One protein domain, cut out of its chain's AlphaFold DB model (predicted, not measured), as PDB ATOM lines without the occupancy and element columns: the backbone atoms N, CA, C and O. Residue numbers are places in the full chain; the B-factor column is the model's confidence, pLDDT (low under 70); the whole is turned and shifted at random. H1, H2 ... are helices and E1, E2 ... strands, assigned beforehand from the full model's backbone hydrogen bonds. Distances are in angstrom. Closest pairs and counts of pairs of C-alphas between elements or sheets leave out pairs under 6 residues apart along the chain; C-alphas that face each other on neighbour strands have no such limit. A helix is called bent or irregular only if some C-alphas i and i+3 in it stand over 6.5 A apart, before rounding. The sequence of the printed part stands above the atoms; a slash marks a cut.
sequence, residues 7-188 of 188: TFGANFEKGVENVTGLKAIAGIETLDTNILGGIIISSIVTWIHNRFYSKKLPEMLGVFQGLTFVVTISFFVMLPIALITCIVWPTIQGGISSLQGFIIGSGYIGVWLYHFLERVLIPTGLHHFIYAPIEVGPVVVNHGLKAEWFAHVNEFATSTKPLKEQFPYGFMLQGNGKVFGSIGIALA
ATOM      1  N   THR A   7     -53.780 -54.643 -62.057       70.81
ATOM      2  CA  THR A   7     -54.125 -55.938 -61.440       70.81
ATOM      3  C   THR A   7     -54.184 -55.865 -59.916       70.81
ATOM      4  O   THR A   7     -54.938 -56.608 -59.295       70.81
ATOM      5  N   PHE A   8     -53.417 -54.958 -59.311       69.19
ATOM      6  CA  PHE A   8     -53.347 -54.778 -57.862       69.19
ATOM      7  C   PHE A   8     -53.939 -53.436 -57.418       69.19
ATOM      8  O   PHE A   8     -53.582 -52.926 -56.364       69.19
ATOM      9  N   GLY A   9     -54.816 -52.828 -58.227       65.12
ATOM     10  CA  GLY A   9     -55.477 -51.568 -57.878       65.12
ATOM     11  C   GLY A   9     -54.533 -50.367 -57.730       65.12
ATOM     12  O   GLY A   9     -54.943 -49.345 -57.188       65.12
ATOM     13  N   ALA A  10     -53.286 -50.471 -58.200       68.62
ATOM     14  CA  ALA A  10     -52.344 -49.361 -58.238       68.62
ATOM     15  C   ALA A  10     -52.489 -48.626 -59.576       68.62
ATOM     16  O   ALA A  10     -52.433 -49.248 -60.637       68.62
ATOM     17  N   ASN A  11     -52.664 -47.304 -59.540       68.81
ATOM     18  CA  ASN A  11     -52.630 -46.470 -60.739       68.81
ATOM     19  C   ASN A  11     -51.419 -45.526 -60.675       68.81
ATOM     20  O   ASN A  11     -51.409 -44.587 -59.882       68.81
ATOM     21  N   PHE A  12     -50.414 -45.782 -61.520       69.06
ATOM     22  CA  PHE A  12     -49.188 -44.978 -61.626       69.06
ATOM     23  C   PHE A  12     -49.257 -43.876 -62.699       69.06
ATOM     24  O   PHE A  12     -48.296 -43.130 -62.861       69.06
ATOM     25  N   GLU A  13     -50.375 -43.714 -63.418       67.56
ATOM     26  CA  GLU A  13     -50.501 -42.771 -64.547       67.56
ATOM     27  C   GLU A  13     -50.232 -41.307 -64.164       67.56
ATOM     28  O   GLU A  13     -49.797 -40.518 -64.998       67.56
ATOM     29  N   LYS A  14     -50.479 -40.933 -62.902       61.84
ATOM     30  CA  LYS A  14     -50.288 -39.563 -62.391       61.84
ATOM     31  C   LYS A  14     -48.942 -39.339 -61.690       61.84
ATOM     32  O   LYS A  14     -48.707 -38.252 -61.159       61.84
ATOM     33  N   GLY A  15     -48.070 -40.348 -61.688       69.94
ATOM     34  CA  GLY A  15     -46.852 -40.369 -60.884       69.94
ATOM     35  C   GLY A  15     -47.148 -40.617 -59.403       69.94
ATOM     36  O   GLY A  15     -48.148 -40.154 -58.853       69.94
ATOM     37  N   VAL A  16     -46.265 -41.363 -58.747       75.06
ATOM     38  CA  VAL A  16     -46.445 -41.807 -57.356       75.06
ATOM     39  C   VAL A  16     -46.565 -40.655 -56.357       75.06
ATOM     40  O   VAL A  16     -47.285 -40.769 -55.372       75.06
ATOM     41  N   GLU A  17     -45.905 -39.531 -56.620       71.19
ATOM     42  CA  GLU A  17     -45.900 -38.368 -55.724       71.19
ATOM     43  C   GLU A  17     -47.271 -37.683 -55.619       71.19
ATOM     44  O   GLU A  17     -47.576 -37.059 -54.606       71.19
ATOM     45  N   ASN A  18     -48.128 -37.851 -56.632       71.06
ATOM     46  CA  ASN A  18     -49.441 -37.210 -56.705       71.06
ATOM     47  C   ASN A  18     -50.595 -38.147 -56.319       71.06
ATOM     48  O   ASN A  18     -51.761 -37.763 -56.421       71.06
ATOM     49  N   VAL A  19     -50.303 -39.389 -55.919       77.12
ATOM     50  CA  VAL A  19     -51.316 -40.410 -55.634       77.12
ATOM     51  C   VAL A  19     -51.179 -40.890 -54.195       77.12
ATOM     52  O   VAL A  19     -50.106 -41.275 -53.739       77.12
ATOM     53  N   THR A  20     -52.289 -40.895 -53.458       78.88
ATOM     54  CA  THR A  20     -52.309 -41.413 -52.088       78.88
ATOM     55  C   THR A  20     -52.179 -42.938 -52.078       78.88
ATOM     56  O   THR A  20     -52.761 -43.636 -52.906       78.88
ATOM     57  N   GLY A  21     -51.407 -43.471 -51.128       81.81
ATOM     58  CA  GLY A  21     -51.221 -44.919 -50.978       81.81
ATOM     59  C   GLY A  21     -50.152 -45.538 -51.879       81.81
ATOM     60  O   GLY A  21     -49.977 -46.758 -51.858       81.81
ATOM     61  N   LEU A  22     -49.417 -44.726 -52.642       86.25
ATOM     62  CA  LEU A  22     -48.241 -45.142 -53.400       86.25
ATOM     63  C   LEU A  22     -47.021 -44.356 -52.916       86.25
ATOM     64  O   LEU A  22     -47.128 -43.193 -52.533       86.25
ATOM     65  N   LYS A  23     -45.847 -44.992 -52.934       85.56
ATOM     66  CA  LYS A  23     -44.580 -44.339 -52.589       85.56
ATOM     67  C   LYS A  23     -43.418 -44.924 -53.382       85.56
ATOM     68  O   LYS A  23     -43.388 -46.120 -53.662       85.56
ATOM     69  N   ALA A  24     -42.451 -44.081 -53.735       86.44
ATOM     70  CA  ALA A  24     -41.178 -44.537 -54.272       86.44
ATOM     71  C   ALA A  24     -40.254 -44.917 -53.105       86.44
ATOM     72  O   ALA A  24     -39.880 -44.071 -52.289       86.44
ATOM     73  N   ILE A  25     -39.892 -46.195 -53.007       84.25
ATOM     74  CA  ILE A  25     -38.949 -46.704 -52.008       84.25
ATOM     75  C   ILE A  25     -37.703 -47.172 -52.751       84.25
ATOM     76  O   ILE A  25     -37.781 -48.049 -53.604       84.25
ATOM     77  N   ALA A  26     -36.556 -46.556 -52.446       85.62
ATOM     78  CA  ALA A  26     -35.288 -46.816 -53.137       85.62
ATOM     79  C   ALA A  26     -35.393 -46.708 -54.678       85.62
ATOM     80  O   ALA A  26     -34.786 -47.486 -55.408       85.62
ATOM     81  N   GLY A  27     -36.194 -45.754 -55.169       83.56
ATOM     82  CA  GLY A  27     -36.426 -45.543 -56.604       83.56
ATOM     83  C   GLY A  27     -37.418 -46.517 -57.248       83.56
ATOM     84  O   GLY A  27     -37.627 -46.447 -58.454       83.56
ATOM     85  N   ILE A  28     -38.043 -47.406 -56.469       85.06
ATOM     86  CA  ILE A  28     -39.043 -48.358 -56.959       85.06
ATOM     87  C   ILE A  28     -40.429 -47.925 -56.490       85.06
ATOM     88  O   ILE A  28     -40.687 -47.790 -55.293       85.06
ATOM     89  N   GLU A  29     -41.329 -47.738 -57.448       86.12
ATOM     90  CA  GLU A  29     -42.734 -47.439 -57.195       86.12
ATOM     91  C   GLU A  29     -43.442 -48.642 -56.556       86.12
ATOM     92  O   GLU A  29     -43.487 -49.744 -57.118       86.12
ATOM     93  N   THR A  30     -43.992 -48.439 -55.360       87.25
ATOM     94  CA  THR A  30     -44.627 -49.497 -54.574       87.25
ATOM     95  C   THR A  30     -45.858 -48.996 -53.820       87.25
ATOM     96  O   THR A  30     -46.103 -47.794 -53.716       87.25
ATOM     97  N   LEU A  31     -46.645 -49.938 -53.294       88.25
ATOM     98  CA  LEU A  31     -47.718 -49.651 -52.346       88.25
ATOM     99  C   LEU A  31     -47.119 -49.056 -51.071       88.25
ATOM    100  O   LEU A  31     -46.173 -49.614 -50.505       88.25
ATOM    101  N   ASP A  32     -47.681 -47.940 -50.615       89.00
ATOM    102  CA  ASP A  32     -47.292 -47.327 -49.353       89.00
ATOM    103  C   ASP A  32     -47.986 -48.048 -48.199       89.00
ATOM    104  O   ASP A  32     -49.135 -47.773 -47.847       89.00
ATOM    105  N   THR A  33     -47.271 -49.002 -47.606       90.44
ATOM    106  CA  THR A  33     -47.749 -49.717 -46.421       90.44
ATOM    107  C   THR A  33     -47.535 -48.956 -45.113       90.44
ATOM    108  O   THR A  33     -47.912 -49.447 -44.044       90.44
ATOM    109  N   ASN A  34     -46.892 -47.782 -45.188       87.94
ATOM    110  CA  ASN A  34     -46.499 -46.938 -44.064       87.94
ATOM    111  C   ASN A  34     -45.850 -47.769 -42.925       87.94
ATOM    112  O   ASN A  34     -45.243 -48.823 -43.149       87.94
ATOM    113  N   ILE A  35     -45.982 -47.305 -41.684       89.12
ATOM    114  CA  ILE A  35     -45.419 -47.933 -40.490       89.12
ATOM    115  C   ILE A  35     -45.951 -49.352 -40.241       89.12
ATOM    116  O   ILE A  35     -45.221 -50.179 -39.700       89.12
ATOM    117  N   LEU A  36     -47.179 -49.672 -40.673       90.69
ATOM    118  CA  LEU A  36     -47.758 -51.011 -40.503       90.69
ATOM    119  C   LEU A  36     -46.941 -52.078 -41.225       90.69
ATOM    120  O   LEU A  36     -46.598 -53.094 -40.621       90.69
ATOM    121  N   GLY A  37     -46.592 -51.838 -42.493       91.50
ATOM    122  CA  GLY A  37     -45.728 -52.755 -43.234       91.50
ATOM    123  C   GLY A  37     -44.368 -52.910 -42.558       91.50
ATOM    124  O   GLY A  37     -43.893 -54.029 -42.386       91.50
ATOM    125  N   GLY A  38     -43.787 -51.809 -42.071       91.94
ATOM    126  CA  GLY A  38     -42.529 -51.836 -41.319       91.94
ATOM    127  C   GLY A  38     -42.592 -52.723 -40.070       91.94
ATOM    128  O   GLY A  38     -41.720 -53.568 -39.874       91.94
ATOM    129  N   ILE A  39     -43.647 -52.588 -39.261       92.75
ATOM    130  CA  ILE A  39     -43.854 -53.386 -38.042       92.75
ATOM    131  C   ILE A  39     -44.022 -54.873 -38.376       92.75
ATOM    132  O   ILE A  39     -43.406 -55.719 -37.725       92.75
ATOM    133  N   ILE A  40     -44.822 -55.203 -39.395       94.50
ATOM    134  CA  ILE A  40     -45.067 -56.592 -39.809       94.50
ATOM    135  C   ILE A  40     -43.763 -57.242 -40.281       94.50
ATOM    136  O   ILE A  40     -43.385 -58.303 -39.786       94.50
ATOM    137  N   ILE A  41     -43.044 -56.585 -41.194       95.81
ATOM    138  CA  ILE A  41     -41.794 -57.107 -41.755       95.81
ATOM    139  C   ILE A  41     -40.728 -57.231 -40.664       95.81
ATOM    140  O   ILE A  41     -40.076 -58.271 -40.574       95.81
ATOM    141  N   SER A  42     -40.597 -56.229 -39.789       95.56
ATOM    142  CA  SER A  42     -39.674 -56.282 -38.652       95.56
ATOM    143  C   SER A  42     -39.988 -57.459 -37.730       95.56
ATOM    144  O   SER A  42     -39.088 -58.231 -37.414       95.56
ATOM    145  N   SER A  43     -41.258 -57.665 -37.378       96.88
ATOM    146  CA  SER A  43     -41.679 -58.775 -36.514       96.88
ATOM    147  C   SER A  43     -41.348 -60.139 -37.124       96.88
ATOM    148  O   SER A  43     -40.843 -61.026 -36.433       96.88
ATOM    149  N   ILE A  44     -41.577 -60.302 -38.431       97.62
ATOM    150  CA  ILE A  44     -41.274 -61.539 -39.160       97.62
ATOM    151  C   ILE A  44     -39.764 -61.787 -39.196       97.62
ATOM    152  O   ILE A  44     -39.319 -62.879 -38.848       97.62
ATOM    153  N   VAL A  45     -38.964 -60.782 -39.562       97.44
ATOM    154  CA  VAL A  45     -37.501 -60.916 -39.625       97.44
ATOM    155  C   VAL A  45     -36.914 -61.192 -38.242       97.44
ATOM    156  O   VAL A  45     -36.069 -62.075 -38.110       97.44
ATOM    157  N   THR A  46     -37.394 -60.517 -37.195       97.81
ATOM    158  CA  THR A  46     -36.986 -60.786 -35.809       97.81
ATOM    159  C   THR A  46     -37.329 -62.217 -35.395       97.81
ATOM    160  O   THR A  46     -36.500 -62.895 -34.786       97.81
ATOM    161  N   TRP A  47     -38.507 -62.724 -35.763       97.75
ATOM    162  CA  TRP A  47     -38.878 -64.114 -35.498       97.75
ATOM    163  C   TRP A  47     -37.967 -65.112 -36.233       97.75
ATOM    164  O   TRP A  47     -37.466 -66.051 -35.608       97.75
ATOM    165  N   ILE A  48     -37.686 -64.891 -37.526       97.62
ATOM    166  CA  ILE A  48     -36.760 -65.725 -38.314       97.62
ATOM    167  C   ILE A  48     -35.368 -65.697 -37.680       97.62
ATOM    168  O   ILE A  48     -34.759 -66.747 -37.478       97.62
ATOM    169  N   HIS A  49     -34.876 -64.512 -37.322       97.69
ATOM    170  CA  HIS A  49     -33.581 -64.342 -36.676       97.69
ATOM    171  C   HIS A  49     -33.493 -65.163 -35.386       97.69
ATOM    172  O   HIS A  49     -32.623 -66.026 -35.260       97.69
ATOM    173  N   ASN A  50     -34.446 -64.978 -34.469       97.12
ATOM    174  CA  ASN A  50     -34.479 -65.688 -33.188       97.12
ATOM    175  C   ASN A  50     -34.558 -67.210 -33.365       97.12
ATOM    176  O   ASN A  50     -34.041 -67.962 -32.541       97.12
ATOM    177  N   ARG A  51     -35.194 -67.676 -34.445       95.56
ATOM    178  CA  ARG A  51     -35.363 -69.102 -34.722       95.56
ATOM    179  C   ARG A  51     -34.160 -69.744 -35.413       95.56
ATOM    180  O   ARG A  51     -33.890 -70.918 -35.155       95.56
ATOM    181  N   PHE A  52     -33.479 -69.032 -36.311       95.56
ATOM    182  CA  PHE A  52     -32.539 -69.635 -37.264       95.56
ATOM    183  C   PHE A  52     -31.092 -69.155 -37.144       95.56
ATOM    184  O   PHE A  52     -30.216 -69.828 -37.682       95.56
ATOM    185  N   TYR A  53     -30.814 -68.075 -36.409       95.19
ATOM    186  CA  TYR A  53     -29.462 -67.519 -36.300       95.19
ATOM    187  C   TYR A  53     -28.427 -68.541 -35.800       95.19
ATOM    188  O   TYR A  53     -27.384 -68.729 -36.417       95.19
ATOM    189  N   SER A  54     -28.726 -69.270 -34.723       93.25
ATOM    190  CA  SER A  54     -27.801 -70.263 -34.149       93.25
ATOM    191  C   SER A  54     -27.971 -71.676 -34.724       93.25
ATOM    192  O   SER A  54     -27.461 -72.643 -34.153       93.25
ATOM    193  N   LYS A  55     -28.715 -71.841 -35.827       91.19
ATOM    194  CA  LYS A  55     -28.979 -73.166 -36.396       91.19
ATOM    195  C   LYS A  55     -27.743 -73.679 -37.137       91.19
ATOM    196  O   LYS A  55     -27.292 -73.072 -38.104       91.19
ATOM    197  N   LYS A  56     -27.222 -74.829 -36.701       90.50
ATOM    198  CA  LYS A  56     -26.117 -75.507 -37.391       90.50
ATOM    199  C   LYS A  56     -26.615 -76.142 -38.688       90.50
ATOM    200  O   LYS A  56     -27.611 -76.866 -38.692       90.50
ATOM    201  N   LEU A  57     -25.906 -75.858 -39.772       90.00
ATOM    202  CA  LEU A  57     -26.097 -76.467 -41.088       90.00
ATOM    203  C   LEU A  57     -25.056 -77.576 -41.310       90.00
ATOM    204  O   LEU A  57     -24.011 -77.546 -40.653       90.00
ATOM    205  N   PRO A  58     -25.306 -78.529 -42.229       90.25
ATOM    206  CA  PRO A  58     -24.298 -79.501 -42.652       90.25
ATOM    207  C   PRO A  58     -23.008 -78.811 -43.103       90.25
ATOM    208  O   PRO A  58     -23.057 -77.682 -43.588       90.25
ATOM    209  N   GLU A  59     -21.870 -79.496 -42.988       88.12
ATOM    210  CA  GLU A  59     -20.538 -78.930 -43.259       88.12
ATOM    211  C   GLU A  59     -20.433 -78.277 -44.648       88.12
ATOM    212  O   GLU A  59     -19.951 -77.154 -44.771       88.12
ATOM    213  N   MET A  60     -21.031 -78.905 -45.666       89.56
ATOM    214  CA  MET A  60     -21.132 -78.384 -47.041       89.56
ATOM    215  C   MET A  60     -21.797 -76.997 -47.145       89.56
ATOM    216  O   MET A  60     -21.533 -76.251 -48.081       89.56
ATOM    217  N   LEU A  61     -22.671 -76.646 -46.197       88.69
ATOM    218  CA  LEU A  61     -23.394 -75.372 -46.131       88.69
ATOM    219  C   LEU A  61     -22.919 -74.496 -44.960       88.69
ATOM    220  O   LEU A  61     -23.585 -73.519 -44.613       88.69
ATOM    221  N   GLY A  62     -21.776 -74.820 -44.343       85.88
ATOM    222  CA  GLY A  62     -21.238 -74.112 -43.178       85.88
ATOM    223  C   GLY A  62     -21.054 -72.607 -43.406       85.88
ATOM    224  O   GLY A  62     -21.323 -71.817 -42.506       85.88
ATOM    225  N   VAL A  63     -20.710 -72.207 -44.634       88.88
ATOM    226  CA  VAL A  63     -20.526 -70.801 -45.049       88.88
ATOM    227  C   VAL A  63     -21.812 -69.975 -44.925       88.88
ATOM    228  O   VAL A  63     -21.760 -68.765 -44.715       88.88
ATOM    229  N   PHE A  64     -22.980 -70.614 -45.018       91.56
ATOM    230  CA  PHE A  64     -24.264 -69.926 -44.924       91.56
ATOM    231  C   PHE A  64     -24.787 -69.809 -43.492       91.56
ATOM    232  O   PHE A  64     -25.845 -69.226 -43.323       91.56
ATOM    233  N   GLN A  65     -24.111 -70.333 -42.464       91.69
ATOM    234  CA  GLN A  65     -24.600 -70.269 -41.079       91.69
ATOM    235  C   GLN A  65     -24.681 -68.829 -40.532       91.69
ATOM    236  O   GLN A  65     -24.079 -67.895 -41.061       91.69
ATOM    237  N   GLY A  66     -25.429 -68.639 -39.441       93.25
ATOM    238  CA  GLY A  66     -25.559 -67.332 -38.799       93.25
ATOM    239  C   GLY A  66     -26.480 -66.384 -39.567       93.25
ATOM    240  O   GLY A  66     -27.565 -66.763 -40.016       93.25
ATOM    241  N   LEU A  67     -26.043 -65.132 -39.718       94.44
ATOM    242  CA  LEU A  67     -26.832 -64.074 -40.352       94.44
ATOM    243  C   LEU A  67     -27.156 -64.381 -41.820       94.44
ATOM    244  O   LEU A  67     -28.269 -64.111 -42.266       94.44
ATOM    245  N   THR A  68     -26.226 -64.992 -42.557       94.50
ATOM    246  CA  THR A  68     -26.426 -65.337 -43.971       94.50
ATOM    247  C   THR A  68     -27.624 -66.276 -44.150       94.50
ATOM    248  O   THR A  68     -28.435 -66.085 -45.059       94.50
ATOM    249  N   PHE A  69     -27.807 -67.235 -43.238       95.00
ATOM    250  CA  PHE A  69     -28.941 -68.157 -43.262       95.00
ATOM    251  C   PHE A  69     -30.257 -67.423 -43.007       95.00
ATOM    252  O   PHE A  69     -31.241 -67.641 -43.714       95.00
ATOM    253  N   VAL A  70     -30.261 -66.515 -42.026       96.75
ATOM    254  CA  VAL A  70     -31.424 -65.689 -41.673       96.75
ATOM    255  C   VAL A  70     -31.846 -64.819 -42.855       96.75
ATOM    256  O   VAL A  70     -33.029 -64.798 -43.194       96.75
ATOM    257  N   VAL A  71     -30.899 -64.144 -43.512       95.69
ATOM    258  CA  VAL A  71     -31.168 -63.317 -44.701       95.69
ATOM    259  C   VAL A  71     -31.719 -64.172 -45.842       95.69
ATOM    260  O   VAL A  71     -32.712 -63.796 -46.461       95.69
ATOM    261  N   THR A  72     -31.141 -65.354 -46.070       95.00
ATOM    262  CA  THR A  72     -31.585 -66.276 -47.126       95.00
ATOM    263  C   THR A  72     -33.020 -66.751 -46.896       95.00
ATOM    264  O   THR A  72     -33.849 -66.664 -47.799       95.00
ATOM    265  N   ILE A  73     -33.356 -67.203 -45.682       96.00
ATOM    266  CA  ILE A  73     -34.734 -67.596 -45.346       96.00
ATOM    267  C   ILE A  73     -35.672 -66.396 -45.478       96.00
ATOM    268  O   ILE A  73     -36.746 -66.526 -46.061       96.00
ATOM    269  N   SER A  74     -35.262 -65.234 -44.966       97.19
ATOM    270  CA  SER A  74     -36.067 -64.015 -45.032       97.19
ATOM    271  C   SER A  74     -36.407 -63.665 -46.476       97.19
ATOM    272  O   SER A  74     -37.572 -63.430 -46.759       97.19
ATOM    273  N   PHE A  75     -35.449 -63.729 -47.405       96.50
ATOM    274  CA  PHE A  75     -35.700 -63.499 -48.831       96.50
ATOM    275  C   PHE A  75     -36.836 -64.380 -49.373       96.50
ATOM    276  O   PHE A  75     -37.800 -63.859 -49.933       96.50
ATOM    277  N   PHE A  76     -36.778 -65.697 -49.144       97.12
ATOM    278  CA  PHE A  76     -37.825 -66.613 -49.611       97.12
ATOM    279  C   PHE A  76     -39.168 -66.401 -48.912       97.12
ATOM    280  O   PHE A  76     -40.206 -66.559 -49.544       97.12
ATOM    281  N   VAL A  77     -39.162 -66.019 -47.633       97.56
ATOM    282  CA  VAL A  77     -40.377 -65.683 -46.878       97.56
ATOM    283  C   VAL A  77     -40.995 -64.366 -47.369       97.56
ATOM    284  O   VAL A  77     -42.218 -64.241 -47.393       97.56
ATOM    285  N   MET A  78     -40.189 -63.404 -47.825       96.81
ATOM    286  CA  MET A  78     -40.690 -62.127 -48.337       96.81
ATOM    287  C   MET A  78     -41.407 -62.253 -49.683       96.81
ATOM    288  O   MET A  78     -42.295 -61.451 -49.953       96.81
ATOM    289  N   LEU A  79     -41.101 -63.266 -50.501       95.38
ATOM    290  CA  LEU A  79     -41.790 -63.492 -51.780       95.38
ATOM    291  C   LEU A  79     -43.316 -63.679 -51.622       95.38
ATOM    292  O   LEU A  79     -44.070 -62.905 -52.219       95.38
ATOM    293  N   PRO A  80     -43.820 -64.636 -50.812       95.81
ATOM    294  CA  PRO A  80     -45.255 -64.768 -50.586       95.81
ATOM    295  C   PRO A  80     -45.841 -63.583 -49.810       95.81
ATOM    296  O   PRO A  80     -46.962 -63.176 -50.105       95.81
ATOM    297  N   ILE A  81     -45.105 -62.978 -48.866       95.81
ATOM    298  CA  ILE A  81     -45.587 -61.793 -48.130       95.81
ATOM    299  C   ILE A  81     -45.828 -60.619 -49.081       95.81
ATOM    300  O   ILE A  81     -46.854 -59.947 -48.975       95.81
ATOM    301  N   ALA A  82     -44.922 -60.387 -50.033       92.25
ATOM    302  CA  ALA A  82     -45.070 -59.344 -51.038       92.25
ATOM    303  C   ALA A  82     -46.308 -59.590 -51.911       92.25
ATOM    304  O   ALA A  82     -47.079 -58.660 -52.152       92.25
ATOM    305  N   LEU A  83     -46.545 -60.841 -52.326       91.31
ATOM    306  CA  LEU A  83     -47.735 -61.211 -53.096       91.31
ATOM    307  C   LEU A  83     -49.027 -60.966 -52.303       91.31
ATOM    308  O   LEU A  83     -49.945 -60.326 -52.812       91.31
ATOM    309  N   ILE A  84     -49.083 -61.423 -51.048       93.06
ATOM    310  CA  ILE A  84     -50.232 -61.203 -50.156       93.06
ATOM    311  C   ILE A  84     -50.477 -59.705 -49.974       93.06
ATOM    312  O   ILE A  84     -51.610 -59.247 -50.093       93.06
ATOM    313  N   THR A  85     -49.416 -58.931 -49.747       92.12
ATOM    314  CA  THR A  85     -49.501 -57.475 -49.600       92.12
ATOM    315  C   THR A  85     -50.090 -56.833 -50.852       92.12
ATOM    316  O   THR A  85     -51.007 -56.029 -50.736       92.12
ATOM    317  N   CYS A  86     -49.650 -57.231 -52.049       89.50
ATOM    318  CA  CYS A  86     -50.188 -56.687 -53.298       89.50
ATOM    319  C   CYS A  86     -51.694 -56.946 -53.470       89.50
ATOM    320  O   CYS A  86     -52.379 -56.129 -54.073       89.50
ATOM    321  N   ILE A  87     -52.218 -58.053 -52.935       88.75
ATOM    322  CA  ILE A  87     -53.638 -58.421 -53.054       88.75
ATOM    323  C   ILE A  87     -54.482 -57.760 -51.956       88.75
ATOM    324  O   ILE A  87     -55.567 -57.244 -52.218       88.75
ATOM    325  N   VAL A  88     -54.000 -57.786 -50.713       90.75
ATOM    326  CA  VAL A  88     -54.780 -57.377 -49.534       90.75
ATOM    327  C   VAL A  88     -54.702 -55.870 -49.300       90.75
ATOM    328  O   VAL A  88     -55.706 -55.240 -48.958       90.75
ATOM    329  N   TRP A  89     -53.525 -55.272 -49.497       90.88
ATOM    330  CA  TRP A  89     -53.283 -53.871 -49.161       90.88
ATOM    331  C   TRP A  89     -54.165 -52.866 -49.913       90.88
ATOM    332  O   TRP A  89     -54.622 -51.930 -49.267       90.88
ATOM    333  N   PRO A  90     -54.503 -53.036 -51.207       88.31
ATOM    334  CA  PRO A  90     -55.398 -52.109 -51.906       88.31
ATOM    335  C   PRO A  90     -56.761 -51.938 -51.217       88.31
ATOM    336  O   PRO A  90     -57.307 -50.838 -51.174       88.31
ATOM    337  N   THR A  91     -57.284 -53.005 -50.602       89.25
ATOM    338  CA  THR A  91     -58.542 -52.946 -49.835       89.25
ATOM    339  C   THR A  91     -58.373 -52.121 -48.556       89.25
ATOM    340  O   THR A  91     -59.209 -51.275 -48.239       89.25
ATOM    341  N   ILE A  92     -57.263 -52.327 -47.839       90.25
ATOM    342  CA  ILE A  92     -56.911 -51.551 -46.639       90.25
ATOM    343  C   ILE A  92     -56.722 -50.075 -47.008       90.25
ATOM    344  O   ILE A  92     -57.269 -49.194 -46.344       90.25
ATOM    345  N   GLN A  93     -56.010 -49.812 -48.105       88.38
ATOM    346  CA  GLN A  93     -55.782 -48.476 -48.637       88.38
ATOM    347  C   GLN A  93     -57.100 -47.777 -48.985       88.38
ATOM    348  O   GLN A  93     -57.272 -46.619 -48.626       88.38
ATOM    349  N   GLY A  94     -58.063 -48.476 -49.593       88.25
ATOM    350  CA  GLY A  94     -59.399 -47.930 -49.852       88.25
ATOM    351  C   GLY A  94     -60.135 -47.511 -48.572       88.25
ATOM    352  O   GLY A  94     -60.766 -46.451 -48.536       88.25
ATOM    353  N   GLY A  95     -60.002 -48.291 -47.494       89.50
ATOM    354  CA  GLY A  95     -60.530 -47.936 -46.174       89.50
ATOM    355  C   GLY A  95     -59.870 -46.681 -45.592       89.50
ATOM    356  O   GLY A  95     -60.562 -45.773 -45.130       89.50
ATOM    357  N   ILE A  96     -58.540 -46.593 -45.684       89.50
ATOM    358  CA  ILE A  96     -57.768 -45.417 -45.254       89.50
ATOM    359  C   ILE A  96     -58.186 -44.176 -46.054       89.50
ATOM    360  O   ILE A  96     -58.490 -43.141 -45.464       89.50
ATOM    361  N   SER A  97     -58.263 -44.282 -47.382       88.75
ATOM    362  CA  SER A  97     -58.679 -43.187 -48.263       88.75
ATOM    363  C   SER A  97     -60.110 -42.725 -47.974       88.75
ATOM    364  O   SER A  97     -60.381 -41.526 -47.987       88.75
ATOM    365  N   SER A  98     -61.017 -43.647 -47.641       90.44
ATOM    366  CA  SER A  98     -62.395 -43.313 -47.252       90.44
ATOM    367  C   SER A  98     -62.443 -42.535 -45.933       90.44
ATOM    368  O   SER A  98     -63.133 -41.520 -45.835       90.44
ATOM    369  N   LEU A  99     -61.667 -42.965 -44.930       90.62
ATOM    370  CA  LEU A  99     -61.535 -42.253 -43.655       90.62
ATOM    371  C   LEU A  99     -60.944 -40.849 -43.851       90.62
ATOM    372  O   LEU A  99     -61.434 -39.888 -43.264       90.62
ATOM    373  N   GLN A 100     -59.919 -40.717 -44.693       88.81
ATOM    374  CA  GLN A 100     -59.311 -39.426 -45.019       88.81
ATOM    375  C   GLN A 100     -60.303 -38.492 -45.712       88.81
ATOM    376  O   GLN A 100     -60.454 -37.349 -45.290       88.81
ATOM    377  N   GLY A 101     -61.026 -38.987 -46.722       90.06
ATOM    378  CA  GLY A 101     -62.075 -38.222 -47.396       90.06
ATOM    379  C   GLY A 101     -63.164 -37.757 -46.428       90.06
ATOM    380  O   GLY A 101     -63.576 -36.598 -46.474       90.06
ATOM    381  N   PHE A 102     -63.568 -38.617 -45.488       91.50
ATOM    382  CA  PHE A 102     -64.510 -38.252 -44.432       91.50
ATOM    383  C   PHE A 102     -63.964 -37.144 -43.518       91.50
ATOM    384  O   PHE A 102     -64.662 -36.162 -43.263       91.50
ATOM    385  N   ILE A 103     -62.716 -37.263 -43.056       90.06
ATOM    386  CA  ILE A 103     -62.057 -36.251 -42.217       90.06
ATOM    387  C   ILE A 103     -61.988 -34.902 -42.942       90.06
ATOM    388  O   ILE A 103     -62.313 -33.875 -42.354       90.06
ATOM    389  N   ILE A 104     -61.613 -34.892 -44.219       89.06
ATOM    390  CA  ILE A 104     -61.459 -33.658 -45.000       89.06
ATOM    391  C   ILE A 104     -62.824 -33.017 -45.293       89.06
ATOM    392  O   ILE A 104     -62.968 -31.802 -45.185       89.06
ATOM    393  N   GLY A 105     -63.843 -33.823 -45.607       89.25
ATOM    394  CA  GLY A 105     -65.181 -33.344 -45.970       89.25
ATOM    395  C   GLY A 105     -66.072 -32.912 -44.797       89.25
ATOM    396  O   GLY A 105     -67.076 -32.242 -45.020       89.25
ATOM    397  N   SER A 106     -65.729 -33.260 -43.552       88.06
ATOM    398  CA  SER A 106     -66.607 -33.064 -42.380       88.06
ATOM    399  C   SER A 106     -66.399 -31.741 -41.625       88.06
ATOM    400  O   SER A 106     -66.888 -31.582 -40.501       88.06
ATOM    401  N   GLY A 107     -65.653 -30.787 -42.193       85.06
ATOM    402  CA  GLY A 107     -65.424 -29.467 -41.593       85.06
ATOM    403  C   GLY A 107     -64.869 -29.547 -40.164       85.06
ATOM    404  O   GLY A 107     -63.907 -30.270 -39.901       85.06
ATOM    405  N   TYR A 108     -65.488 -28.838 -39.213       83.31
ATOM    406  CA  TYR A 108     -65.040 -28.803 -37.811       83.31
ATOM    407  C   TYR A 108     -64.995 -30.183 -37.137       83.31
ATOM    408  O   TYR A 108     -64.083 -30.453 -36.355       83.31
ATOM    409  N   ILE A 109     -65.945 -31.067 -37.457       85.19
ATOM    410  CA  ILE A 109     -65.976 -32.437 -36.923       85.19
ATOM    411  C   ILE A 109     -64.799 -33.241 -37.469       85.19
ATOM    412  O   ILE A 109     -64.159 -33.984 -36.730       85.19
ATOM    413  N   GLY A 110     -64.467 -33.032 -38.743       86.88
ATOM    414  CA  GLY A 110     -63.284 -33.597 -39.376       86.88
ATOM    415  C   GLY A 110     -61.990 -33.167 -38.691       86.88
ATOM    416  O   GLY A 110     -61.161 -34.006 -38.344       86.88
ATOM    417  N   VAL A 111     -61.850 -31.869 -38.409       85.62
ATOM    418  CA  VAL A 111     -60.699 -31.321 -37.672       85.62
ATOM    419  C   VAL A 111     -60.597 -31.933 -36.276       85.62
ATOM    420  O   VAL A 111     -59.511 -32.343 -35.872       85.62
ATOM    421  N   TRP A 112     -61.698 -32.041 -35.530       84.94
ATOM    422  CA  TRP A 112     -61.686 -32.696 -34.220       84.94
ATOM    423  C   TRP A 112     -61.273 -34.172 -34.318       84.94
ATOM    424  O   TRP A 112     -60.382 -34.614 -33.590       84.94
ATOM    425  N   LEU A 113     -61.867 -34.916 -35.258       88.00
ATOM    426  CA  LEU A 113     -61.611 -36.342 -35.446       88.00
ATOM    427  C   LEU A 113     -60.156 -36.613 -35.843       88.00
ATOM    428  O   LEU A 113     -59.545 -37.543 -35.322       88.00
ATOM    429  N   TYR A 114     -59.592 -35.778 -36.715       87.56
ATOM    430  CA  TYR A 114     -58.181 -35.811 -37.082       87.56
ATOM    431  C   TYR A 114     -57.271 -35.775 -35.847       87.56
ATOM    432  O   TYR A 114     -56.453 -36.673 -35.653       87.56
ATOM    433  N   HIS A 115     -57.458 -34.778 -34.978       85.38
ATOM    434  CA  HIS A 115     -56.633 -34.607 -33.778       85.38
ATOM    435  C   HIS A 115     -56.867 -35.720 -32.751       85.38
ATOM    436  O   HIS A 115     -55.929 -36.177 -32.095       85.38
ATOM    437  N   PHE A 116     -58.113 -36.176 -32.609       87.06
ATOM    438  CA  PHE A 116     -58.448 -37.295 -31.736       87.06
ATOM    439  C   PHE A 116     -57.737 -38.584 -32.176       87.06
ATOM    440  O   PHE A 116     -57.041 -39.210 -31.374       87.06
ATOM    441  N   LEU A 117     -57.857 -38.950 -33.457       89.56
ATOM    442  CA  LEU A 117     -57.236 -40.154 -34.011       89.56
ATOM    443  C   LEU A 117     -55.712 -40.069 -33.988       89.56
ATOM    444  O   LEU A 117     -55.063 -41.044 -33.623       89.56
ATOM    445  N   GLU A 118     -55.132 -38.909 -34.300       87.00
ATOM    446  CA  GLU A 118     -53.690 -38.697 -34.175       87.00
ATOM    447  C   GLU A 118     -53.200 -39.033 -32.761       87.00
ATOM    448  O   GLU A 118     -52.193 -39.718 -32.626       87.00
ATOM    449  N   ARG A 119     -53.909 -38.605 -31.706       87.44
ATOM    450  CA  ARG A 119     -53.500 -38.819 -30.306       87.44
ATOM    451  C   ARG A 119     -53.705 -40.256 -29.836       87.44
ATOM    452  O   ARG A 119     -52.805 -40.828 -29.222       87.44
ATOM    453  N   VAL A 120     -54.863 -40.844 -30.122       89.31
ATOM    454  CA  VAL A 120     -55.194 -42.209 -29.679       89.31
ATOM    455  C   VAL A 120     -54.327 -43.253 -30.388       89.31
ATOM    456  O   VAL A 120     -54.012 -44.288 -29.804       89.31
ATOM    457  N   LEU A 121     -53.884 -42.975 -31.618       90.38
ATOM    458  CA  LEU A 121     -53.072 -43.888 -32.426       90.38
ATOM    459  C   LEU A 121     -51.551 -43.699 -32.260       90.38
ATOM    460  O   LEU A 121     -50.773 -44.338 -32.975       90.38
ATOM    461  N   ILE A 122     -51.095 -42.849 -31.331       88.75
ATOM    462  CA  ILE A 122     -49.660 -42.709 -31.015       88.75
ATOM    463  C   ILE A 122     -49.043 -44.043 -30.566       88.75
ATOM    464  O   ILE A 122     -48.031 -44.429 -31.153       88.75
ATOM    465  N   PRO A 123     -49.624 -44.793 -29.602       88.75
ATOM    466  CA  PRO A 123     -48.987 -45.996 -29.055       88.75
ATOM    467  C   PRO A 123     -48.774 -47.111 -30.084       88.75
ATOM    468  O   PRO A 123     -47.901 -47.953 -29.915       88.75
ATOM    469  N   THR A 124     -49.578 -47.124 -31.150       88.88
ATOM    470  CA  THR A 124     -49.521 -48.132 -32.217       88.88
ATOM    471  C   THR A 124     -48.715 -47.669 -33.429       88.88
ATOM    472  O   THR A 124     -48.505 -48.448 -34.355       88.88
ATOM    473  N   GLY A 125     -48.307 -46.397 -33.478       86.38
ATOM    474  CA  GLY A 125     -47.726 -45.777 -34.669       86.38
ATOM    475  C   GLY A 125     -48.749 -45.439 -35.764       86.38
ATOM    476  O   GLY A 125     -48.435 -44.681 -36.674       86.38
ATOM    477  N   LEU A 126     -50.000 -45.906 -35.679       88.88
ATOM    478  CA  LEU A 126     -51.000 -45.721 -36.740       88.88
ATOM    479  C   LEU A 126     -51.384 -44.258 -36.999       88.88
ATOM    480  O   LEU A 126     -51.930 -43.949 -38.055       88.88
ATOM    481  N   HIS A 127     -51.053 -43.347 -36.084       89.44
ATOM    482  CA  HIS A 127     -51.225 -41.909 -36.278       89.44
ATOM    483  C   HIS A 127     -50.546 -41.393 -37.562       89.44
ATOM    484  O   HIS A 127     -51.052 -40.449 -38.169       89.44
ATOM    485  N   HIS A 128     -49.483 -42.055 -38.047       88.56
ATOM    486  CA  HIS A 128     -48.846 -41.754 -39.335       88.56
ATOM    487  C   HIS A 128     -49.795 -41.865 -40.543       88.56
ATOM    488  O   HIS A 128     -49.597 -41.149 -41.520       88.56
ATOM    489  N   PHE A 129     -50.843 -42.698 -40.494       88.06
ATOM    490  CA  PHE A 129     -51.857 -42.775 -41.560       88.06
ATOM    491  C   PHE A 129     -52.830 -41.597 -41.568       88.06
ATOM    492  O   PHE A 129     -53.463 -41.323 -42.590       88.06
ATOM    493  N   ILE A 130     -52.961 -40.926 -40.425       89.06
ATOM    494  CA  ILE A 130     -53.867 -39.799 -40.244       89.06
ATOM    495  C   ILE A 130     -53.154 -38.510 -40.643       89.06
ATOM    496  O   ILE A 130     -53.617 -37.809 -41.537       89.06
ATOM    497  N   TYR A 131     -52.006 -38.218 -40.024       86.69
ATOM    498  CA  TYR A 131     -51.347 -36.928 -40.221       86.69
ATOM    499  C   TYR A 131     -50.536 -36.857 -41.519       86.69
ATOM    500  O   TYR A 131     -50.620 -35.857 -42.225       86.69
ATOM    501  N   ALA A 132     -49.765 -37.894 -41.873       88.31
ATOM    502  CA  ALA A 132     -48.781 -37.760 -42.951       88.31
ATOM    503  C   ALA A 132     -49.432 -37.464 -44.315       88.31
ATOM    504  O   ALA A 132     -48.981 -36.538 -44.988       88.31
ATOM    505  N   PRO A 133     -50.528 -38.138 -44.714       86.88
ATOM    506  CA  PRO A 133     -51.185 -37.848 -45.986       86.88
ATOM    507  C   PRO A 133     -51.766 -36.434 -46.061       86.88
ATOM    508  O   PRO A 133     -51.767 -35.862 -47.141       86.88
ATOM    509  N   ILE A 134     -52.215 -35.868 -44.933       88.06
ATOM    510  CA  ILE A 134     -52.794 -34.516 -44.840       88.06
ATOM    511  C   ILE A 134     -51.704 -33.438 -44.816       88.06
ATOM    512  O   ILE A 134     -51.808 -32.422 -45.500       88.06
ATOM    513  N   GLU A 135     -50.646 -33.647 -44.036       86.69
ATOM    514  CA  GLU A 135     -49.607 -32.639 -43.842       86.69
ATOM    515  C   GLU A 135     -48.581 -32.587 -44.970       86.69
ATOM    516  O   GLU A 135     -48.143 -31.501 -45.342       86.69
ATOM    517  N   VAL A 136     -48.156 -33.747 -45.470       85.94
ATOM    518  CA  VAL A 136     -47.049 -33.866 -46.436       85.94
ATOM    519  C   VAL A 136     -47.435 -34.634 -47.697       85.94
ATOM    520  O   VAL A 136     -46.648 -34.685 -48.634       85.94
ATOM    521  N   GLY A 137     -48.617 -35.252 -47.720       85.19
ATOM    522  CA  GLY A 137     -49.120 -35.996 -48.867       85.19
ATOM    523  C   GLY A 137     -50.123 -35.206 -49.713       85.19
ATOM    524  O   GLY A 137     -50.607 -34.150 -49.302       85.19
ATOM    525  N   PRO A 138     -50.498 -35.753 -50.880       85.31
ATOM    526  CA  PRO A 138     -51.318 -35.066 -51.874       85.31
ATOM    527  C   PRO A 138     -52.826 -35.072 -51.559       85.31
ATOM    528  O   PRO A 138     -53.639 -34.841 -52.449       85.31
ATOM    529  N   VAL A 139     -53.251 -35.396 -50.329       85.69
ATOM    530  CA  VAL A 139     -54.678 -35.662 -50.045       85.69
ATOM    531  C   VAL A 139     -55.532 -34.390 -49.973       85.69
ATOM    532  O   VAL A 139     -56.724 -34.444 -50.259       85.69
ATOM    533  N   VAL A 140     -54.937 -33.258 -49.577       85.12
ATOM    534  CA  VAL A 140     -55.613 -31.948 -49.518       85.12
ATOM    535  C   VAL A 140     -55.055 -31.006 -50.580       85.12
ATOM    536  O   VAL A 140     -55.812 -30.394 -51.327       85.12
ATOM    537  N   VAL A 141     -53.726 -30.915 -50.659       85.12
ATOM    538  CA  VAL A 141     -52.979 -30.146 -51.661       85.12
ATOM    539  C   VAL A 141     -51.848 -31.039 -52.162       85.12
ATOM    540  O   VAL A 141     -51.259 -31.754 -51.357       85.12
ATOM    541  N   ASN A 142     -51.532 -31.006 -53.461       80.81
ATOM    542  CA  ASN A 142     -50.621 -31.967 -54.110       80.81
ATOM    543  C   ASN A 142     -49.249 -32.116 -53.426       80.81
ATOM    544  O   ASN A 142     -48.688 -33.202 -53.421       80.81
ATOM    545  N   HIS A 143     -48.712 -31.050 -52.832       80.75
ATOM    546  CA  HIS A 143     -47.408 -31.055 -52.160       80.75
ATOM    547  C   HIS A 143     -47.515 -31.058 -50.620       80.75
ATOM    548  O   HIS A 143     -46.525 -30.848 -49.922       80.75
ATOM    549  N   GLY A 144     -48.715 -31.301 -50.085       87.12
ATOM    550  CA  GLY A 144     -49.004 -31.316 -48.656       87.12
ATOM    551  C   GLY A 144     -49.254 -29.935 -48.056       87.12
ATOM    552  O   GLY A 144     -48.672 -28.926 -48.460       87.12
ATOM    553  N   LEU A 145     -50.111 -29.893 -47.030       87.75
ATOM    554  CA  LEU A 145     -50.486 -28.648 -46.358       87.75
ATOM    555  C   LEU A 145     -49.296 -27.910 -45.735       87.75
ATOM    556  O   LEU A 145     -49.279 -26.682 -45.730       87.75
ATOM    557  N   LYS A 146     -48.282 -28.627 -45.231       87.31
ATOM    558  CA  LYS A 146     -47.096 -27.993 -44.636       87.31
ATOM    559  C   LYS A 146     -46.323 -27.162 -45.650       87.31
ATOM    560  O   LYS A 146     -45.952 -26.034 -45.340       87.31
ATOM    561  N   ALA A 147     -46.071 -27.710 -46.832       87.94
ATOM    562  CA  ALA A 147     -45.355 -26.975 -47.865       87.94
ATOM    563  C   ALA A 147     -46.220 -25.842 -48.444       87.94
ATOM    564  O   ALA A 147     -45.697 -24.745 -48.626       87.94
ATOM    565  N   GLU A 148     -47.536 -26.048 -48.583       88.25
ATOM    566  CA  GLU A 148     -48.485 -24.994 -48.979       88.25
ATOM    567  C   GLU A 148     -48.443 -23.808 -48.000       88.25
ATOM    568  O   GLU A 148     -48.352 -22.652 -48.410       88.25
ATOM    569  N   TRP A 149     -48.439 -24.085 -46.690       86.56
ATOM    570  CA  TRP A 149     -48.330 -23.061 -45.650       86.56
ATOM    571  C   TRP A 149     -47.035 -22.253 -45.763       86.56
ATOM    572  O   TRP A 149     -47.063 -21.024 -45.717       86.56
ATOM    573  N   PHE A 150     -45.890 -22.929 -45.905       87.69
ATOM    574  CA  PHE A 150     -44.600 -22.247 -45.998       87.69
ATOM    575  C   PHE A 150     -44.460 -21.427 -47.281       87.69
ATOM    576  O   PHE A 150     -43.859 -20.355 -47.236       87.69
ATOM    577  N   ALA A 151     -45.031 -21.891 -48.394       89.44
ATOM    578  CA  ALA A 151     -45.015 -21.162 -49.658       89.44
ATOM    579  C   ALA A 151     -45.744 -19.809 -49.558       89.44
ATOM    580  O   ALA A 151     -45.282 -18.826 -50.131       89.44
ATOM    581  N   HIS A 152     -46.818 -19.738 -48.767       89.19
ATOM    582  CA  HIS A 152     -47.687 -18.559 -48.681       89.19
ATOM    583  C   HIS A 152     -47.534 -17.758 -47.375       89.19
ATOM    584  O   HIS A 152     -48.229 -16.765 -47.163       89.19
ATOM    585  N   VAL A 153     -46.598 -18.125 -46.490       87.38
ATOM    586  CA  VAL A 153     -46.464 -17.506 -45.155       87.38
ATOM    587  C   VAL A 153     -46.253 -15.985 -45.204       87.38
ATOM    588  O   VAL A 153     -46.801 -15.256 -44.377       87.38
ATOM    589  N   ASN A 154     -45.502 -15.487 -46.190       88.94
ATOM    590  CA  ASN A 154     -45.263 -14.050 -46.365       88.94
ATOM    591  C   ASN A 154     -46.521 -13.311 -46.851       88.94
ATOM    592  O   ASN A 154     -46.762 -12.165 -46.466       88.94
ATOM    593  N   GLU A 155     -47.349 -13.964 -47.664       88.56
ATOM    594  CA  GLU A 155     -48.627 -13.416 -48.126       88.56
ATOM    595  C   GLU A 155     -49.616 -13.329 -46.964       88.56
ATOM    596  O   GLU A 155     -50.249 -12.294 -46.749       88.56
ATOM    597  N   PHE A 156     -49.665 -14.372 -46.131       87.06
ATOM    598  CA  PHE A 156     -50.488 -14.389 -44.923       87.06
ATOM    599  C   PHE A 156     -50.095 -13.280 -43.946       87.06
ATOM    600  O   PHE A 156     -50.968 -12.648 -43.356       87.06
ATOM    601  N   ALA A 157     -48.793 -13.020 -43.797       86.38
ATOM    602  CA  ALA A 157     -48.274 -11.990 -42.900       86.38
ATOM    603  C   ALA A 157     -48.578 -10.556 -43.367       86.38
ATOM    604  O   ALA A 157     -48.649  -9.646 -42.543       86.38
ATOM    605  N   THR A 158     -48.740 -10.342 -44.673       91.81
ATOM    606  CA  THR A 158     -48.973  -9.013 -45.267       91.81
ATOM    607  C   THR A 158     -50.449  -8.727 -45.553       91.81
ATOM    608  O   THR A 158     -50.828  -7.579 -45.781       91.81
ATOM    609  N   SER A 159     -51.299  -9.752 -45.512       90.12
ATOM    610  CA  SER A 159     -52.733  -9.645 -45.761       90.12
ATOM    611  C   SER A 159     -53.520  -9.202 -44.523       90.12
ATOM    612  O   SER A 159     -53.273  -9.638 -43.402       90.12
ATOM    613  N   THR A 160     -54.549  -8.381 -44.736       90.94
ATOM    614  CA  THR A 160     -55.505  -7.960 -43.696       90.94
ATOM    615  C   THR A 160     -56.700  -8.908 -43.550       90.94
ATOM    616  O   THR A 160     -57.534  -8.716 -42.664       90.94
ATOM    617  N   LYS A 161     -56.819  -9.928 -44.415       89.81
ATOM    618  CA  LYS A 161     -57.939 -10.883 -44.390       89.81
ATOM    619  C   LYS A 161     -57.795 -11.893 -43.243       89.81
ATOM    620  O   LYS A 161     -56.676 -12.262 -42.890       89.81
ATOM    621  N   PRO A 162     -58.895 -12.444 -42.706       84.50
ATOM    622  CA  PRO A 162     -58.823 -13.522 -41.724       84.50
ATOM    623  C   PRO A 162     -58.069 -14.756 -42.250       84.50
ATOM    624  O   PRO A 162     -58.309 -15.206 -43.368       84.50
ATOM    625  N   LEU A 163     -57.224 -15.373 -41.415       79.69
ATOM    626  CA  LEU A 163     -56.464 -16.574 -41.798       79.69
ATOM    627  C   LEU A 163     -57.374 -17.746 -42.198       79.69
ATOM    628  O   LEU A 163     -57.037 -18.502 -43.098       79.69
ATOM    629  N   LYS A 164     -58.566 -17.852 -41.597       77.69
ATOM    630  CA  LYS A 164     -59.574 -18.862 -41.965       77.69
ATOM    631  C   LYS A 164     -60.032 -18.774 -43.430       77.69
ATOM    632  O   LYS A 164     -60.540 -19.757 -43.951       77.69
ATOM    633  N   GLU A 165     -59.911 -17.602 -44.058       83.25
ATOM    634  CA  GLU A 165     -60.274 -17.382 -45.465       83.25
ATOM    635  C   GLU A 165     -59.092 -17.647 -46.397       83.25
ATOM    636  O   GLU A 165     -59.287 -18.100 -47.519       83.25
ATOM    637  N   GLN A 166     -57.872 -17.377 -45.931       83.19
ATOM    638  CA  GLN A 166     -56.642 -17.565 -46.704       83.19
ATOM    639  C   GLN A 166     -56.136 -19.013 -46.654       83.19
ATOM    640  O   GLN A 166     -55.574 -19.508 -47.621       83.19
ATOM    641  N   PHE A 167     -56.361 -19.699 -45.532       83.62
ATOM    642  CA  PHE A 167     -55.938 -21.070 -45.287       83.62
ATOM    643  C   PHE A 167     -57.060 -21.844 -44.570       83.62
ATOM    644  O   PHE A 167     -57.017 -22.034 -43.350       83.62
ATOM    645  N   PRO A 168     -58.101 -22.292 -45.299       79.69
ATOM    646  CA  PRO A 168     -59.297 -22.916 -44.721       79.69
ATOM    647  C   PRO A 168     -59.069 -24.361 -44.232       79.69
ATOM    648  O   PRO A 168     -60.018 -25.127 -44.068       79.69
ATOM    649  N   TYR A 169     -57.819 -24.756 -43.976       78.12
ATOM    650  CA  TYR A 169     -57.439 -26.101 -43.559       78.12
ATOM    651  C   TYR A 169     -57.111 -26.117 -42.059       78.12
ATOM    652  O   TYR A 169     -55.989 -25.849 -41.634       78.12
ATOM    653  N   GLY A 170     -58.098 -26.461 -41.225       72.69
ATOM    654  CA  GLY A 170     -57.956 -26.482 -39.759       72.69
ATOM    655  C   GLY A 170     -57.037 -27.579 -39.192       72.69
ATOM    656  O   GLY A 170     -56.852 -27.653 -37.979       72.69
ATOM    657  N   PHE A 171     -56.464 -28.436 -40.041       76.38
ATOM    658  CA  PHE A 171     -55.657 -29.602 -39.651       76.38
ATOM    659  C   PHE A 171     -54.226 -29.253 -39.205       76.38
ATOM    660  O   PHE A 171     -53.619 -29.995 -38.439       76.38
ATOM    661  N   MET A 172     -53.685 -28.108 -39.638       69.44
ATOM    662  CA  MET A 172     -52.294 -27.708 -39.367       69.44
ATOM    663  C   MET A 172     -52.043 -27.095 -37.980       69.44
ATOM    664  O   MET A 172     -50.914 -26.740 -37.646       69.44
ATOM    665  N   LEU A 173     -53.062 -26.999 -37.123       60.53
ATOM    666  CA  LEU A 173     -52.915 -26.467 -35.759       60.53
ATOM    667  C   LEU A 173     -52.262 -27.459 -34.774       60.53
ATOM    668  O   LEU A 173     -52.149 -27.163 -33.581       60.53
ATOM    669  N   GLN A 174     -51.776 -28.598 -35.274       56.16
ATOM    670  CA  GLN A 174     -51.185 -29.716 -34.532       56.16
ATOM    671  C   GLN A 174     -50.030 -29.318 -33.582       56.16
ATOM    672  O   GLN A 174     -49.798 -29.985 -32.569       56.16
ATOM    673  N   GLY A 175     -49.338 -28.205 -33.860       51.94
ATOM    674  CA  GLY A 175     -48.324 -27.600 -32.979       51.94
ATOM    675  C   GLY A 175     -48.842 -26.449 -32.109       51.94
ATOM    676  O   GLY A 175     -48.433 -26.304 -30.956       51.94
ATOM    677  N   ASN A 176     -49.804 -25.677 -32.615       53.38
ATOM    678  CA  ASN A 176     -50.355 -24.507 -31.930       53.38
ATOM    679  C   ASN A 176     -51.127 -24.892 -30.663       53.38
ATOM    680  O   ASN A 176     -51.055 -24.176 -29.674       53.38
ATOM    681  N   GLY A 177     -51.780 -26.057 -30.618       51.50
ATOM    682  CA  GLY A 177     -52.412 -26.544 -29.383       51.50
ATOM    683  C   GLY A 177     -51.422 -26.776 -28.230       51.50
ATOM    684  O   GLY A 177     -51.769 -26.564 -27.074       51.50
ATOM    685  N   LYS A 178     -50.167 -27.149 -28.519       48.34
ATOM    686  CA  LYS A 178     -49.121 -27.323 -27.492       48.34
ATOM    687  C   LYS A 178     -48.470 -25.997 -27.080       48.34
ATOM    688  O   LYS A 178     -48.030 -25.878 -25.940       48.34
ATOM    689  N   VAL A 179     -48.433 -25.018 -27.985       48.97
ATOM    690  CA  VAL A 179     -47.853 -23.678 -27.759       48.97
ATOM    691  C   VAL A 179     -48.855 -22.718 -27.102       48.97
ATOM    692  O   VAL A 179     -48.501 -22.002 -26.176       48.97
ATOM    693  N   PHE A 180     -50.113 -22.725 -27.540       53.06
ATOM    694  CA  PHE A 180     -51.168 -21.818 -27.075       53.06
ATOM    695  C   PHE A 180     -52.153 -22.484 -26.106       53.06
ATOM    696  O   PHE A 180     -52.709 -21.812 -25.241       53.06
ATOM    697  N   GLY A 181     -52.356 -23.804 -26.193       50.16
ATOM    698  CA  GLY A 181     -53.212 -24.532 -25.248       50.16
ATOM    699  C   GLY A 181     -52.580 -24.681 -23.864       50.16
ATOM    700  O   GLY A 181     -53.296 -24.684 -22.874       50.16
ATOM    701  N   SER A 182     -51.249 -24.718 -23.771       55.12
ATOM    702  CA  SER A 182     -50.524 -24.668 -22.493       55.12
ATOM    703  C   SER A 182     -50.680 -23.315 -21.796       55.12
ATOM    704  O   SER A 182     -50.858 -23.293 -20.586       55.12
ATOM    705  N   ILE A 183     -50.714 -22.207 -22.545       53.62
ATOM    706  CA  ILE A 183     -51.043 -20.873 -22.011       53.62
ATOM    707  C   ILE A 183     -52.498 -20.838 -21.525       53.62
ATOM    708  O   ILE A 183     -52.758 -20.350 -20.434       53.62
ATOM    709  N   GLY A 184     -53.439 -21.412 -22.281       48.44
ATOM    710  CA  GLY A 184     -54.838 -21.527 -21.852       48.44
ATOM    711  C   GLY A 184     -55.034 -22.388 -20.597       48.44
ATOM    712  O   GLY A 184     -55.829 -22.026 -19.741       48.44
ATOM    713  N   ILE A 185     -54.285 -23.488 -20.460       47.09
ATOM    714  CA  ILE A 185     -54.289 -24.356 -19.268       47.09
ATOM    715  C   ILE A 185     -53.576 -23.689 -18.083       47.09
ATOM    716  O   ILE A 185     -53.990 -23.878 -16.951       47.09
ATOM    717  N   ALA A 186     -52.520 -22.908 -18.322       48.00
ATOM    718  CA  ALA A 186     -51.808 -22.178 -17.271       48.00
ATOM    719  C   ALA A 186     -52.578 -20.947 -16.755       48.00
ATOM    720  O   ALA A 186     -52.255 -20.436 -15.685       48.00
ATOM    721  N   LEU A 187     -53.556 -20.455 -17.522       44.06
ATOM    722  CA  LEU A 187     -54.425 -19.329 -17.164       44.06
ATOM    723  C   LEU A 187     -55.784 -19.759 -16.574       44.06
ATOM    724  O   LEU A 187     -56.562 -18.880 -16.202       44.06
ATOM    725  N   ALA A 188     -56.079 -21.061 -16.516       49.09
ATOM    726  CA  ALA A 188     -57.295 -21.637 -15.933       49.09
ATOM    727  C   ALA A 188     -57.025 -22.186 -14.525       49.09
ATOM    728  O   ALA A 188     -57.936 -22.061 -13.675       49.09
TER     729      ALA A 188
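AT A GLANCE: This is residues 7 to 188 of the 188 residues of the protein "PTS alpha-glucoside transporter subunit IIBC" of Mammaliicoccus fleurettii (UniProt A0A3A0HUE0). A long bent helix, H3, runs through a loose, drawn-out body: H1 packs on its first arm with small H2 at one tip, and the shorter H4, H5 and H8 cluster by the end of its second arm. H6 runs on from that cluster toward the opposite tip, where residues 157 to 165 stick out; residues 175 to 188, with H9, stick out as a tail, and a small antiparallel hairpin, E1 and E2, sits near the bend of H3. The printed part has 182 residues, with two named strands followed by nine named helices, mostly helix. It is loose, with a radius of gyration of the C-alphas of 22.1 A, and spans 79 by 46 by 29 A.

IN THESE COORDINATES: After residues 7 to 21, with no named element, find C-alpha 22 at (-48.241, -45.142, -53.400), where E1 begins, residues 22 to 25; E2 is residues 28 to 31. H1, residues 34 to 52, runs 27.5 A; H2 is residues 59 to 64. H3, residues 67 to 105, was assigned as one helix by its hydrogen bonds but is bent, with C-alphas 87 and 90 6.7 A apart: H3a, residues 67 to 87, runs 30.2 A and H3b, residues 90 to 105, 22.0 A, at a steep tilt of 63 degrees. Then come H4, residues 107 to 120, 20.2 A; H5, 128 to 135; H6, 145 to 158, 19.7 A; H7, 163 to 166; H8, 170 to 174; and H9, 176 to 186, ending at C-alpha 186, (-51.808, -22.178, -17.271).

HOW THE PARTS SIT: Start at H5, the hub. H4, with residues 114 to 118 alone, touches it in a helical hairpin, closest C-alphas Glu 118 and Ile 130, 6.2 A. H5 only just touches H1, H6 and H8, each with 3 pairs of C-alphas within 8 A; the closest are Ile 35 and His 128, 7.2 A, Glu 135 and Leu 145, 4.8 A, and Glu 135 and Met 172, 7.2 A. H4 touches H3b, closest C-alphas Ile 103 and Gly 110, 4.1 A. Residues 45 to 52 of H1 alone touch H3a, closest C-alphas His 49 and Val 70, 5.6 A, opposite ways. H2 and H3a meet only through their link, as do H8 and H9; H7 is close but not clearly touching H6, closest C-alphas 7.1 A. Between E1 and E2, N 23 and O 30 are 2.9 A apart. Every O i to N i+4 pair is within hydrogen-bond range in H1, H3b and H4; the counts are 16 of 17 in H3a, 2 of 4 in H5, 8 of 10 in H6, 5 of 7 in H9, 0 of 2 in H2, with 2 of 3 O i to N i+3 pairs, and 0 of 1 in H8, with 0 of 2; H7 is too short.

THE WHOLE: The C-alphas farthest apart, Glu 59 and Thr 160, are 79.1 A apart. The printed part has no cut and no long link. Its mean pLDDT is 84.3; residues 8 to 15 and 172 to 188 are under 70.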